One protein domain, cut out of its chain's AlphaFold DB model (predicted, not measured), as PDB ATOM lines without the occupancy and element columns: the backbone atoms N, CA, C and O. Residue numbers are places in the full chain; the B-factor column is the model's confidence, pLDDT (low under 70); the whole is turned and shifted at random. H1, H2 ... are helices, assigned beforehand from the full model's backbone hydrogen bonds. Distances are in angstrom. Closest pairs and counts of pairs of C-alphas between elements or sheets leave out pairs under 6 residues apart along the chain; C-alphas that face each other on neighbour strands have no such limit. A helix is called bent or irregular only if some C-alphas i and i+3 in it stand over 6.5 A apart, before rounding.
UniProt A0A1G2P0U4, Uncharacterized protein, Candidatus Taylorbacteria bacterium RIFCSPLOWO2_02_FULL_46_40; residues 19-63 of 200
ATOM      1  N   ARG A  19     140.975 343.004 230.339       78.31
ATOM      2  CA  ARG A  19     141.352 341.911 231.257       78.31
ATOM      3  C   ARG A  19     142.584 342.274 232.091       78.31
ATOM      4  O   ARG A  19     142.589 342.033 233.294       78.31
ATOM      5  N   VAL A  20     143.598 342.858 231.455       82.00
ATOM      6  CA  VAL A  20     144.834 343.294 232.122       82.00
ATOM      7  C   VAL A  20     144.548 344.436 233.095       82.00
ATOM      8  O   VAL A  20     145.003 344.394 234.234       82.00
ATOM      9  N   GLU A  21     143.732 345.411 232.694       85.06
ATOM     10  CA  GLU A  21     143.337 346.532 233.556       85.06
ATOM     11  C   GLU A  21     142.586 346.065 234.811       85.06
ATOM     12  O   GLU A  21     142.892 346.520 235.911       85.06
ATOM     13  N   ARG A  22     141.666 345.098 234.682       84.62
ATOM     14  CA  ARG A  22     140.960 344.508 235.835       84.62
ATOM     15  C   ARG A  22     141.898 343.782 236.798       84.62
ATOM     16  O   ARG A  22     141.764 343.941 238.014       84.62
ATOM     17  N   LEU A  23     142.852 343.014 236.272       86.19
ATOM     18  CA  LEU A  23     143.876 342.379 237.098       86.19
ATOM     19  C   LEU A  23     144.711 343.436 237.830       86.19
ATOM     20  O   LEU A  23     144.867 343.352 239.044       86.19
ATOM     21  N   PHE A  24     145.196 344.459 237.124       85.56
ATOM     22  CA  PHE A  24     145.995 345.524 237.728       85.56
ATOM     23  C   PHE A  24     145.235 346.312 238.790       85.56
ATOM     24  O   PHE A  24     145.809 346.578 239.840       85.56
ATOM     25  N   GLY A  25     143.950 346.610 238.581       86.50
ATOM     26  CA  GLY A  25     143.112 347.218 239.616       86.50
ATOM     27  C   GLY A  25     143.003 346.338 240.864       86.50
ATOM     28  O   GLY A  25     143.168 346.819 241.982       86.50
ATOM     29  N   THR A  26     142.820 345.027 240.677       85.88
ATOM     30  CA  THR A  26     142.750 344.062 241.787       85.88
ATOM     31  C   THR A  26     144.069 343.988 242.553       85.88
ATOM     32  O   THR A  26     144.064 344.005 243.781       85.88
ATOM     33  N   LEU A  27     145.201 343.924 241.848       88.25
ATOM     34  CA  LEU A  27     146.524 343.884 242.466       88.25
ATOM     35  C   LEU A  27     146.829 345.194 243.205       88.25
ATOM     36  O   LEU A  27     147.261 345.152 244.348       88.25
ATOM     37  N   GLN A  28     146.556 346.356 242.606       88.31
ATOM     38  CA  GLN A  28     146.835 347.654 243.232       88.31
ATOM     39  C   GLN A  28     145.971 347.937 244.468       88.31
ATOM     40  O   GLN A  28     146.441 348.610 245.380       88.31
ATOM     41  N   ASP A  29     144.744 347.410 244.538       90.44
ATOM     42  CA  ASP A  29     143.897 347.549 245.727       90.44
ATOM     43  C   ASP A  29     144.171 346.449 246.768       90.44
ATOM     44  O   ASP A  29     144.551 346.721 247.911       90.44
ATOM     45  N   ARG A  30     144.011 345.179 246.380       89.88
ATOM     46  CA  ARG A  30     144.046 344.051 247.317       89.88
ATOM     47  C   ARG A  30     145.444 343.774 247.846       89.88
ATOM     48  O   ARG A  30     145.592 343.607 249.050       89.88
ATOM     49  N   MET A  31     146.466 343.739 246.988       91.06
ATOM     50  CA  MET A  31     147.838 343.424 247.420       91.06
ATOM     51  C   MET A  31     148.317 344.411 248.487       91.06
ATOM     52  O   MET A  31     148.913 344.012 249.480       91.06
ATOM     53  N   VAL A  32     147.996 345.698 248.320       90.81
ATOM     54  CA  VAL A  32     148.367 346.743 249.280       90.81
ATOM     55  C   VAL A  32     147.696 346.519 250.638       90.81
ATOM     56  O   VAL A  32     148.321 346.752 251.671       90.81
ATOM     57  N   LYS A  33     146.444 346.048 250.663       93.44
ATOM     58  CA  LYS A  33     145.731 345.710 251.906       93.44
ATOM     59  C   LYS A  33     146.340 344.490 252.598       93.44
ATOM     60  O   LYS A  33     146.562 344.553 253.799       93.44
ATOM     61  N   GLU A  34     146.664 343.436 251.855       92.06
ATOM     62  CA  GLU A  34     147.289 342.219 252.406       92.06
ATOM     63  C   GLU A  34     148.677 342.525 253.004       92.06
ATOM     64  O   GLU A  34     148.968 342.127 254.126       92.06
ATOM     65  N   ILE A  35     149.494 343.342 252.324       93.19
ATOM     66  CA  ILE A  35     150.797 343.800 252.847       93.19
ATOM     67  C   ILE A  35     150.630 344.580 254.162       93.19
ATOM     68  O   ILE A  35     151.429 344.421 255.084       93.19
ATOM     69  N   ARG A  36     149.588 345.419 254.266       93.06
ATOM     70  CA  ARG A  36     149.272 346.156 255.502       93.06
ATOM     71  C   ARG A  36     148.786 345.236 256.621       93.06
ATOM     72  O   ARG A  36     149.157 345.460 257.766       93.06
ATOM     73  N   LEU A  37     147.976 344.226 256.303       94.25
ATOM     74  CA  LEU A  37     147.500 343.234 257.273       94.25
ATOM     75  C   LEU A  37     148.648 342.385 257.834       94.25
ATOM     76  O   LEU A  37     148.635 342.059 259.015       94.25
ATOM     77  N   ALA A  38     149.660 342.099 257.015       92.12
ATOM     78  CA  ALA A  38     150.879 341.407 257.424       92.12
ATOM     79  C   ALA A  38     151.900 342.308 258.169       92.12
ATOM     80  O   ALA A  38     153.014 341.867 258.440       92.12
ATOM     81  N   ASP A  39     151.552 343.568 258.477       94.31
ATOM     82  CA  ASP A  39     152.407 344.577 259.138       94.31
ATOM     83  C   ASP A  39     153.813 344.732 258.510       94.31
ATOM     84  O   ASP A  39     154.825 344.967 259.176       94.31
ATOM     85  N   ILE A  40     153.895 344.604 257.185       94.94
ATOM     86  CA  ILE A  40     155.159 344.642 256.449       94.94
ATOM     87  C   ILE A  40     155.630 346.089 256.294       94.94
ATOM     88  O   ILE A  40     154.982 346.916 255.652       94.94
ATOM     89  N   LYS A  41     156.815 346.384 256.837       92.69
ATOM     90  CA  LYS A  41     157.386 347.744 256.882       92.69
ATOM     91  C   LYS A  41     158.638 347.938 256.032       92.69
ATOM     92  O   LYS A  41     159.074 349.069 255.840       92.69
ATOM     93  N   THR A  42     159.227 346.857 255.519       95.25
ATOM     94  CA  THR A  42     160.463 346.924 254.724       95.25
ATOM     95  C   THR A  42     160.258 346.376 253.318       95.25
ATOM     96  O   THR A  42     159.420 345.499 253.087       95.25
ATOM     97  N   ARG A  43     161.052 346.880 252.367       92.94
ATOM     98  CA  ARG A  43     161.037 346.411 250.976       92.94
ATOM     99  C   ARG A  43     161.367 344.924 250.879       92.94
ATOM    100  O   ARG A  43     160.701 344.203 250.145       92.94
ATOM    101  N   ASP A  44     162.363 344.468 251.628       94.25
ATOM    102  CA  ASP A  44     162.834 343.087 251.527       94.25
ATOM    103  C   ASP A  44     161.795 342.112 252.099       94.25
ATOM    104  O   ASP A  44     161.497 341.097 251.471       94.25
ATOM    105  N   SER A  45     161.135 342.471 253.211       94.50
ATOM    106  CA  SER A  45     159.988 341.707 253.721       94.50
ATOM    107  C   SER A  45     158.806 341.694 252.747       94.50
ATOM    108  O   SER A  45     158.153 340.665 252.612       94.50
ATOM    109  N   ALA A  46     158.551 342.801 252.041       94.00
ATOM    110  CA  ALA A  46     157.484 342.869 251.043       94.00
ATOM    111  C   ALA A  46     157.777 341.968 249.840       94.00
ATOM    112  O   ALA A  46     156.905 341.216 249.418       94.00
ATOM    113  N   ASN A  47     159.008 341.997 249.320       94.31
ATOM    114  CA  ASN A  47     159.426 341.128 248.220       94.31
ATOM    115  C   ASN A  47     159.267 339.649 248.589       94.31
ATOM    116  O   ASN A  47     158.728 338.882 247.795       94.31
ATOM    117  N   ARG A  48     159.678 339.268 249.806       95.75
ATOM    118  CA  ARG A  48     159.518 337.900 250.303       95.75
ATOM    119  C   ARG A  48     158.047 337.490 250.381       95.75
ATOM    120  O   ARG A  48     157.672 336.497 249.774       95.75
ATOM    121  N   PHE A  49     157.211 338.297 251.037       95.25
ATOM    122  CA  PHE A  49     155.770 338.047 251.144       95.25
ATOM    123  C   PHE A  49     155.095 337.903 249.773       95.25
ATOM    124  O   PHE A  49     154.285 337.003 249.560       95.25
ATOM    125  N   ILE A  50     155.445 338.765 248.813       93.75
ATOM    126  CA  ILE A  50     154.874 338.707 247.465       93.75
ATOM    127  C   ILE A  50     155.223 337.379 246.785       93.75
ATOM    128  O   ILE A  50     154.342 336.738 246.210       93.75
ATOM    129  N   CYS A  51     156.492 336.971 246.839       94.31
ATOM    130  CA  CYS A  51     156.977 335.769 246.165       94.31
ATOM    131  C   CYS A  51     156.514 334.472 246.834       94.31
ATOM    132  O   CYS A  51     156.176 333.524 246.128       94.31
ATOM    133  N   GLU A  52     156.518 334.426 248.164       94.75
ATOM    134  CA  GLU A  52     156.330 333.190 248.928       94.75
ATOM    135  C   GLU A  52     154.876 332.963 249.360       94.75
ATOM    136  O   GLU A  52     154.464 331.813 249.477       94.75
ATOM    137  N   GLU A  53     154.081 334.022 249.547       93.44
ATOM    138  CA  GLU A  53     152.718 333.914 250.088       93.44
ATOM    139  C   GLU A  53     151.671 334.440 249.098       93.44
ATOM    140  O   GLU A  53     150.811 333.695 248.625       93.44
ATOM    141  N   TYR A  54     151.762 335.717 248.715       92.81
ATOM    142  CA  TYR A  54     150.699 336.378 247.955       92.81
ATOM    143  C   TYR A  54     150.492 335.787 246.556       92.81
ATOM    144  O   TYR A  54     149.355 335.533 246.157       92.81
ATOM    145  N   VAL A  55     151.567 335.600 245.778       92.38
ATOM    146  CA  VAL A  55     151.469 335.067 244.408       92.38
ATOM    147  C   VAL A  55     150.934 333.628 244.403       92.38
ATOM    148  O   VAL A  55     150.002 333.373 243.634       92.38
ATOM    149  N   PRO A  56     151.436 332.697 245.241       93.69
ATOM    150  CA  PRO A  56     150.839 331.368 245.384       93.69
ATOM    151  C   PRO A  56     149.350 331.404 245.749       93.69
ATOM    152  O   PRO A  56     148.538 330.792 245.053       93.69
ATOM    153  N   ASP A  57     148.960 332.183 246.760       92.19
ATOM    154  CA  ASP A  57     147.564 332.294 247.199       92.19
ATOM    155  C   ASP A  57     146.647 332.886 246.127       92.19
ATOM    156  O   ASP A  57     145.501 332.454 245.947       92.19
ATOM    157  N   HIS A  58     147.142 333.891 245.404       90.94
ATOM    158  CA  HIS A  58     146.436 334.493 244.283       90.94
ATOM    159  C   HIS A  58     146.248 333.481 243.149       90.94
ATOM    160  O   HIS A  58     145.142 333.339 242.624       90.94
ATOM    161  N   ASN A  59     147.302 332.744 242.797       91.19
ATOM    162  CA  ASN A  59     147.268 331.752 241.728       91.19
ATOM    163  C   ASN A  59     146.389 330.544 242.078       91.19
ATOM    164  O   ASN A  59     145.729 330.023 241.187       91.19
ATOM    165  N   THR A  60     146.284 330.146 243.347       91.75
ATOM    166  CA  THR A  60     145.322 329.114 243.772       91.75
ATOM    167  C   THR A  60     143.874 329.552 243.541       91.75
ATOM    168  O   THR A  60     143.032 328.741 243.162       91.75
ATOM    169  N   LYS A  61     143.563 330.838 243.746       89.25
ATOM    170  CA  LYS A  61     142.195 331.374 243.623       89.25
ATOM    171  C   LYS A  61     141.814 331.744 242.189       89.25
ATOM    172  O   LYS A  61     140.654 331.597 241.812       89.25
ATOM    173  N   PHE A  62     142.761 332.270 241.412       87.31
ATOM    174  CA  PHE A  62     142.489 332.899 240.111       87.31
ATOM    175  C   PHE A  62     143.324 332.337 238.957       87.31
ATOM    176  O   PHE A  62     143.101 332.707 237.802       87.31
ATOM    177  N   GLY A  63     144.295 331.471 239.246       87.50
ATOM    178  CA  GLY A  63     145.140 330.850 238.237       87.50
ATOM    179  C   GLY A  63     144.333 329.916 237.343       87.50
ATOM    180  O   GLY A  63     143.506 329.134 237.804       87.50
TER     181      GLY A  63
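Overview. This is residues 19 to 63 of the 200 residues of an uncharacterized protein of Candidatus Taylorbacteria bacterium RIFCSPLOWO2_02_FULL_46_40 (UniProt A0A1G2P0U4). A long bent helix, H2, folds back from the end of a second helix, H1, so that the two make an open V whose corner is the link of residues 38 to 42. Arm H2a comes near H1 beside this corner, arm H2b turns away from the line of H2a, and residues 19 to 26 of H1 stick out. The printed part has 45 residues with two named helices, H1 then H2, and no named strand; the class is all helix. It is only just compact, close to loose, with a radius of gyration of the C-alphas of 10.8 A, and it spans 31 by 18 by 15 A.

Arrangement. H2, residues 43 to 62, was assigned as one helix by its hydrogen bonds but is bent, with C-alphas 52 and 55 lying 6.9 A apart. Its arms H2a, residues 43 to 52, and H2b, residues 55 to 62, stand at a steep tilt of 46 degrees. H1, residues 19 to 37, and H2a are close but not clearly touching; their closest C-alphas, those of Ile 35 and Ala 46, are 7.0 A apart. They run opposite ways at a steep tilt of 63 degrees. H1 and H2b are apart. Every O i to N i+4 pair is within hydrogen-bond range in H2a and H2b, and 14 of 15 are in H1.

Along the chain. H2a is 14.2 A long and begins at C-alpha 43, (161.037, 346.411, 250.976). H2b is 10.2 A long and ends at C-alpha 62, (142.489, 332.899, 240.111). H1 is 26.8 A long and begins at C-alpha 19, (141.352, 341.911, 231.257); it is neither bent nor irregular, but only just, with C-alphas 28 and 31 lying 6.0 A apart.

Size, cuts and confidence. The outline is elongated, and the two C-alphas farthest apart, those of Arg 19 and Lys 41, are 30.8 A apart. The link from H1 to H2 is tight, and the printed part has no cut. The mean pLDDT of the printed part is 91.0, and no printed residue is under 70.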